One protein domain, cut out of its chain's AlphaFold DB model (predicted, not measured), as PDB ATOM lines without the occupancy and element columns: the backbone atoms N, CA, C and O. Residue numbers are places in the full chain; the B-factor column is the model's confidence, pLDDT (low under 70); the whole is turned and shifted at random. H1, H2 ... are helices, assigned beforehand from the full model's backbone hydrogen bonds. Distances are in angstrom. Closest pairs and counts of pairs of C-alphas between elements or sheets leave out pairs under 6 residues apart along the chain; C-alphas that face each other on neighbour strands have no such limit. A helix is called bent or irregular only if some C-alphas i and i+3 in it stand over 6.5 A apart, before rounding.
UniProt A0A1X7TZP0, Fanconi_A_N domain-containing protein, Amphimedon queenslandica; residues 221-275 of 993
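Overview. This is residues 221 to 275 of the 993 residues of the protein "Fanconi_A_N domain-containing protein" of Amphimedon queenslandica (UniProt A0A1X7TZP0). Three short helices are strung round in a ring with few contacts: H1 and H2 make a corner at one end, and a wide loop at the other end brings the chain back to H3. The printed part has 55 residues, with H1, H2 and H3 in that order and no named strand, all helix. It is compact, with a radius of gyration of the C-alphas of 11.6 A and spans of 34 by 24 by 21 A.

Arrangement. H1, residues 229 to 237, and H2, residues 239 to 250, only just touch, only at the corner, with 3 pairs of C-alphas within 8 A, through residues 241 to 242 of H2 alone; the closest C-alphas, of Tyr 234 and Tyr 242, are 5.5 A apart. They run opposite ways at a steep tilt of 40 degrees. H2 and H3, residues 262 to 273, are close but not clearly touching; the closest C-alphas, of Leu 250 and Arg 263, are 7.7 A apart. They too run opposite ways, at a steep tilt of 40 degrees. H1 and H3 are apart. Each O i to N i+4 pair is within hydrogen-bond range in H1, 6 of 8 in H2 and 7 of 8 in H3.

Along the chain. H1 begins at C-alpha 229 (172.054, 142.751, 95.355) and is 11.6 A long. H2, 14.7 A, is only just irregular: C-alphas 244 and 247 are 6.8 A apart. H3, 16.9 A, ends at C-alpha 273 (164.764, 143.284, 106.571).

Size, cuts and confidence. The C-alphas farthest apart, of Phe 237 and Ser 258, are 34.1 A apart. The H2 to H3 link is long, 11 residues; H1 to H2 is tight. Residues 236 to 241, of which 239 to 241 belong to H2, stand free. The printed part has no cut. The pLDDT is under 70 at residues 244 and 257 to 259.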
ATOM      1  N   ALA A 221     162.853 138.312  87.732       77.00
ATOM      2  CA  ALA A 221     163.662 137.223  87.183       77.00
ATOM      3  C   ALA A 221     164.082 136.178  88.237       77.00
ATOM      4  O   ALA A 221     164.336 135.024  87.901       77.00
ATOM      5  N   ASN A 222     164.120 136.559  89.519       77.69
ATOM      6  CA  ASN A 222     164.404 135.672  90.652       77.69
ATOM      7  C   ASN A 222     163.127 135.140  91.335       77.69
ATOM      8  O   ASN A 222     163.137 134.817  92.527       77.69
ATOM      9  N   ASN A 223     162.009 135.069  90.603       74.38
ATOM     10  CA  ASN A 223     160.701 134.626  91.094       74.38
ATOM     11  C   ASN A 223     160.202 135.399  92.333       74.38
ATOM     12  O   ASN A 223     159.448 134.856  93.140       74.38
ATOM     13  N   CYS A 224     160.611 136.664  92.507       74.69
ATOM     14  CA  CYS A 224     160.232 137.521  93.638       74.69
ATOM     15  C   CYS A 224     160.599 136.957  95.030       74.69
ATOM     16  O   CYS A 224     159.912 137.248  96.011       74.69
ATOM     17  N   GLN A 225     161.649 136.133  95.135       71.75
ATOM     18  CA  GLN A 225     162.051 135.511  96.407       71.75
ATOM     19  C   GLN A 225     163.222 136.222  97.099       71.75
ATOM     20  O   GLN A 225     163.289 136.247  98.329       71.75
ATOM     21  N   THR A 226     164.148 136.807  96.337       77.88
ATOM     22  CA  THR A 226     165.409 137.354  96.860       77.88
ATOM     23  C   THR A 226     165.576 138.826  96.499       77.88
ATOM     24  O   THR A 226     165.482 139.202  95.339       77.88
ATOM     25  N   ILE A 227     165.841 139.679  97.498       82.38
ATOM     26  CA  ILE A 227     166.077 141.116  97.273       82.38
ATOM     27  C   ILE A 227     167.318 141.284  96.378       82.38
ATOM     28  O   ILE A 227     168.363 140.715  96.712       82.38
ATOM     29  N   PRO A 228     167.252 142.073  95.291       85.19
ATOM     30  CA  PRO A 228     168.381 142.234  94.383       85.19
ATOM     31  C   PRO A 228     169.606 142.848  95.062       85.19
ATOM     32  O   PRO A 228     169.505 143.850  95.773       85.19
ATOM     33  N   ASN A 229     170.786 142.292  94.775       82.25
ATOM     34  CA  ASN A 229     172.054 142.751  95.355       82.25
ATOM     35  C   ASN A 229     172.330 144.231  95.068       82.25
ATOM     36  O   ASN A 229     172.808 144.927  95.951       82.25
ATOM     37  N   LYS A 230     171.944 144.734  93.889       79.62
ATOM     38  CA  LYS A 230     172.090 146.149  93.503       79.62
ATOM     39  C   LYS A 230     171.373 147.086  94.489       79.62
ATOM     40  O   LYS A 230     171.915 148.110  94.886       79.62
ATOM     41  N   LEU A 231     170.185 146.698  94.962       82.81
ATOM     42  CA  LEU A 231     169.438 147.462  95.963       82.81
ATOM     43  C   LEU A 231     170.082 147.376  97.355       82.81
ATOM     44  O   LEU A 231     170.131 148.374  98.071       82.81
ATOM     45  N   LEU A 232     170.614 146.205  97.722       82.94
ATOM     46  CA  LEU A 232     171.359 146.017  98.973       82.94
ATOM     47  C   LEU A 232     172.691 146.782  98.969       82.94
ATOM     48  O   LEU A 232     173.098 147.291 100.006       82.94
ATOM     49  N   GLU A 233     173.350 146.905  97.819       81.38
ATOM     50  CA  GLU A 233     174.566 147.698  97.645       81.38
ATOM     51  C   GLU A 233     174.285 149.188  97.843       81.38
ATOM     52  O   GLU A 233     175.007 149.836  98.599       81.38
ATOM     53  N   TYR A 234     173.202 149.727  97.270       81.12
ATOM     54  CA  TYR A 234     172.783 151.102  97.565       81.12
ATOM     55  C   TYR A 234     172.452 151.280  99.050       81.12
ATOM     56  O   TYR A 234     172.878 152.257  99.662       81.12
ATOM     57  N   GLN A 235     171.772 150.305  99.659       79.38
ATOM     58  CA  GLN A 235     171.477 150.323 101.090       79.38
ATOM     59  C   GLN A 235     172.750 150.225 101.957       79.38
ATOM     60  O   GLN A 235     172.802 150.821 103.021       79.38
ATOM     61  N   MET A 236     173.804 149.513 101.560       77.06
ATOM     62  CA  MET A 236     175.016 149.369 102.388       77.06
ATOM     63  C   MET A 236     176.054 150.468 102.149       77.06
ATOM     64  O   MET A 236     176.695 150.913 103.099       77.06
ATOM     65  N   PHE A 237     176.223 150.900 100.900       76.44
ATOM     66  CA  PHE A 237     177.344 151.740 100.476       76.44
ATOM     67  C   PHE A 237     176.932 153.158 100.061       76.44
ATOM     68  O   PHE A 237     177.796 154.027  99.992       76.44
ATOM     69  N   ASN A 238     175.641 153.422  99.810       77.81
ATOM     70  CA  ASN A 238     175.159 154.737  99.373       77.81
ATOM     71  C   ASN A 238     173.793 155.112  99.986       77.81
ATOM     72  O   ASN A 238     172.806 155.373  99.294       77.81
ATOM     73  N   GLN A 239     173.755 155.143 101.320       75.12
ATOM     74  CA  GLN A 239     172.565 155.458 102.124       75.12
ATOM     75  C   GLN A 239     171.835 156.762 101.728       75.12
ATOM     76  O   GLN A 239     170.609 156.727 101.609       75.12
ATOM     77  N   PRO A 240     172.513 157.900 101.456       70.31
ATOM     78  CA  PRO A 240     171.826 159.135 101.067       70.31
ATOM     79  C   PRO A 240     171.065 159.001  99.741       70.31
ATOM     80  O   PRO A 240     169.937 159.480  99.622       70.31
ATOM     81  N   TYR A 241     171.650 158.305  98.762       74.31
ATOM     82  CA  TYR A 241     171.026 158.048  97.464       74.31
ATOM     83  C   TYR A 241     169.873 157.041  97.574       74.31
ATOM     84  O   TYR A 241     168.796 157.256  97.012       74.31
ATOM     85  N   TYR A 242     170.062 155.986  98.373       80.56
ATOM     86  CA  TYR A 242     169.034 154.992  98.674       80.56
ATOM     87  C   TYR A 242     167.793 155.634  99.308       80.56
ATOM     88  O   TYR A 242     166.701 155.540  98.754       80.56
ATOM     89  N   THR A 243     167.949 156.347 100.425       77.06
ATOM     90  CA  THR A 243     166.829 156.932 101.181       77.06
ATOM     91  C   THR A 243     166.253 158.183 100.508       77.06
ATOM     92  O   THR A 243     165.054 158.456 100.611       77.06
ATOM     93  N   GLY A 244     167.088 158.964  99.818       67.62
ATOM     94  CA  GLY A 244     166.702 160.215  99.167       67.62
ATOM     95  C   GLY A 244     165.984 160.035  97.830       67.62
ATOM     96  O   GLY A 244     165.058 160.795  97.553       67.62
ATOM     97  N   ARG A 245     166.376 159.035  97.025       74.19
ATOM     98  CA  ARG A 245     165.880 158.847  95.650       74.19
ATOM     99  C   ARG A 245     165.176 157.507  95.468       74.19
ATOM    100  O   ARG A 245     163.953 157.482  95.346       74.19
ATOM    101  N   ILE A 246     165.917 156.397  95.529       78.38
ATOM    102  CA  ILE A 246     165.406 155.057  95.184       78.38
ATOM    103  C   ILE A 246     164.237 154.638  96.085       78.38
ATOM    104  O   ILE A 246     163.201 154.198  95.593       78.38
ATOM    105  N   LEU A 247     164.357 154.816  97.403       83.81
ATOM    106  CA  LEU A 247     163.329 154.412  98.363       83.81
ATOM    107  C   LEU A 247     162.073 155.290  98.274       83.81
ATOM    108  O   LEU A 247     160.967 154.779  98.422       83.81
ATOM    109  N   ARG A 248     162.213 156.592  97.987       78.12
ATOM    110  CA  ARG A 248     161.054 157.480  97.773       78.12
ATOM    111  C   ARG A 248     160.328 157.159  96.474       78.12
ATOM    112  O   ARG A 248     159.103 157.126  96.479       78.12
ATOM    113  N   LEU A 249     161.075 156.890  95.402       78.00
ATOM    114  CA  LEU A 249     160.510 156.468  94.123       78.00
ATOM    115  C   LEU A 249     159.810 155.118  94.249       78.00
ATOM    116  O   LEU A 249     158.706 154.981  93.739       78.00
ATOM    117  N   LEU A 250     160.388 154.154  94.978       84.31
ATOM    118  CA  LEU A 250     159.782 152.845  95.245       84.31
ATOM    119  C   LEU A 250     158.502 152.960  96.093       84.31
ATOM    120  O   LEU A 250     157.513 152.292  95.791       84.31
ATOM    121  N   LEU A 251     158.492 153.846  97.094       83.88
ATOM    122  CA  LEU A 251     157.356 154.112  97.990       83.88
ATOM    123  C   LEU A 251     156.414 155.222  97.490       83.88
ATOM    124  O   LEU A 251     155.695 155.832  98.287       83.88
ATOM    125  N   ALA A 252     156.400 155.493  96.183       79.81
ATOM    126  CA  ALA A 252     155.414 156.382  95.580       79.81
ATOM    127  C   ALA A 252     153.986 155.817  95.776       79.81
ATOM    128  O   ALA A 252     153.764 154.644  95.456       79.81
ATOM    129  N   PRO A 253     153.022 156.606  96.300       75.50
ATOM    130  CA  PRO A 253     151.652 156.147  96.537       75.50
ATOM    131  C   PRO A 253     150.991 155.655  95.248       75.50
ATOM    132  O   PRO A 253     151.034 156.345  94.232       75.50
ATOM    133  N   ARG A 254     150.370 154.475  95.291       78.38
ATOM    134  CA  ARG A 254     149.736 153.834  94.129       78.38
ATOM    135  C   ARG A 254     148.623 152.880  94.562       78.38
ATOM    136  O   ARG A 254     148.580 152.474  95.723       78.38
ATOM    137  N   GLN A 255     147.752 152.501  93.632       74.38
ATOM    138  CA  GLN A 255     146.796 151.414  93.858       74.38
ATOM    139  C   GLN A 255     147.551 150.077  93.854       74.38
ATOM    140  O   GLN A 255     148.337 149.816  92.942       74.38
ATOM    141  N   ILE A 256     147.370 149.263  94.895       76.31
ATOM    142  CA  ILE A 256     148.052 147.968  95.027       76.31
ATOM    143  C   ILE A 256     147.166 146.904  94.362       76.31
ATOM    144  O   ILE A 256     146.081 146.643  94.892       76.31
ATOM    145  N   PRO A 257     147.596 146.298  93.240       67.69
ATOM    146  CA  PRO A 257     146.834 145.254  92.562       67.69
ATOM    147  C   PRO A 257     146.712 143.992  93.433       67.69
ATOM    148  O   PRO A 257     147.611 143.668  94.212       67.69
ATOM    149  N   SER A 258     145.592 143.276  93.301       67.62
ATOM    150  CA  SER A 258     145.361 141.961  93.914       67.62
ATOM    151  C   SER A 258     145.313 140.916  92.794       67.62
ATOM    152  O   SER A 258     144.351 140.933  92.033       67.62
ATOM    153  N   PRO A 259     146.295 140.006  92.644       68.75
ATOM    154  CA  PRO A 259     147.400 139.683  93.551       68.75
ATOM    155  C   PRO A 259     148.546 140.713  93.550       68.75
ATOM    156  O   PRO A 259     148.745 141.404  92.551       68.75
ATOM    157  N   PRO A 260     149.347 140.775  94.637       74.38
ATOM    158  CA  PRO A 260     150.439 141.734  94.770       74.38
ATOM    159  C   PRO A 260     151.470 141.548  93.657       74.38
ATOM    160  O   PRO A 260     151.955 140.433  93.408       74.38
ATOM    161  N   ASP A 261     151.804 142.660  93.012       81.75
ATOM    162  CA  ASP A 261     152.779 142.737  91.934       81.75
ATOM    163  C   ASP A 261     154.223 142.645  92.451       81.75
ATOM    164  O   ASP A 261     154.509 142.682  93.652       81.75
ATOM    165  N   THR A 262     155.163 142.527  91.516       82.88
ATOM    166  CA  THR A 262     156.610 142.444  91.766       82.88
ATOM    167  C   THR A 262     157.107 143.559  92.690       82.88
ATOM    168  O   THR A 262     157.926 143.324  93.581       82.88
ATOM    169  N   ARG A 263     156.570 144.773  92.525       84.06
ATOM    170  CA  ARG A 263     156.924 145.943  93.329       84.06
ATOM    171  C   ARG A 263     156.437 145.833  94.771       84.06
ATOM    172  O   ARG A 263     157.215 146.116  95.678       84.06
ATOM    173  N   GLU A 264     155.208 145.379  95.003       84.75
ATOM    174  CA  GLU A 264     154.690 145.182  96.360       84.75
ATOM    175  C   GLU A 264     155.422 144.043  97.080       84.75
ATOM    176  O   GLU A 264     155.824 144.186  98.233       84.75
ATOM    177  N   ARG A 265     155.717 142.947  96.371       85.00
ATOM    178  CA  ARG A 265     156.509 141.830  96.914       85.00
ATOM    179  C   ARG A 265     157.918 142.262  97.324       85.00
ATOM    180  O   ARG A 265     158.429 141.803  98.347       85.00
ATOM    181  N   LEU A 266     158.542 143.166  96.565       85.69
ATOM    182  CA  LEU A 266     159.844 143.737  96.915       85.69
ATOM    183  C   LEU A 266     159.743 144.626  98.161       85.69
ATOM    184  O   LEU A 266     160.593 144.538  99.046       85.69
ATOM    185  N   ILE A 267     158.693 145.447  98.258       87.12
ATOM    186  CA  ILE A 267     158.417 146.293  99.428       87.12
ATOM    187  C   ILE A 267     158.203 145.433 100.682       87.12
ATOM    188  O   ILE A 267     158.789 145.725 101.725       87.12
ATOM    189  N   GLU A 268     157.457 144.332 100.592       85.25
ATOM    190  CA  GLU A 268     157.270 143.394 101.703       85.25
ATOM    191  C   GLU A 268     158.575 142.698 102.119       85.25
ATOM    192  O   GLU A 268     158.854 142.550 103.316       85.25
ATOM    193  N   ALA A 269     159.400 142.290 101.150       84.25
ATOM    194  CA  ALA A 269     160.712 141.701 101.413       84.25
ATOM    195  C   ALA A 269     161.652 142.706 102.106       84.25
ATOM    196  O   ALA A 269     162.333 142.351 103.073       84.25
ATOM    197  N   LEU A 270     161.642 143.971 101.671       85.00
ATOM    198  CA  LEU A 270     162.402 145.058 102.289       85.00
ATOM    199  C   LEU A 270     161.902 145.372 103.697       85.00
ATOM    200  O   LEU A 270     162.717 145.470 104.608       85.00
ATOM    201  N   LYS A 271     160.587 145.445 103.919       83.69
ATOM    202  CA  LYS A 271     159.988 145.728 105.232       83.69
ATOM    203  C   LYS A 271     160.390 144.704 106.299       83.69
ATOM    204  O   LYS A 271     160.582 145.063 107.460       83.69
ATOM    205  N   LYS A 272     160.549 143.431 105.917       82.69
ATOM    206  CA  LYS A 272     161.014 142.356 106.817       82.69
ATOM    207  C   LYS A 272     162.484 142.517 107.230       82.69
ATOM    208  O   LYS A 272     162.862 142.048 108.303       82.69
ATOM    209  N   ARG A 273     163.306 143.166 106.400       78.25
ATOM    210  CA  ARG A 273     164.764 143.284 106.571       78.25
ATOM    211  C   ARG A 273     165.208 144.657 107.087       78.25
ATOM    212  O   ARG A 273     166.123 144.725 107.904       78.25
ATOM    213  N   ASP A 274     164.574 145.731 106.629       77.19
ATOM    214  CA  ASP A 274     164.934 147.113 106.941       77.19
ATOM    215  C   ASP A 274     164.123 147.656 108.126       77.19
ATOM    216  O   ASP A 274     162.977 148.096 108.005       77.19
ATOM    217  N   LYS A 275     164.758 147.649 109.302       76.19
ATOM    218  CA  LYS A 275     164.201 148.231 110.532       76.19
ATOM    219  C   LYS A 275     164.405 149.749 110.631       76.19
ATOM    220  O   LYS A 275     163.766 150.375 111.469       76.19
TER     221      LYS A 275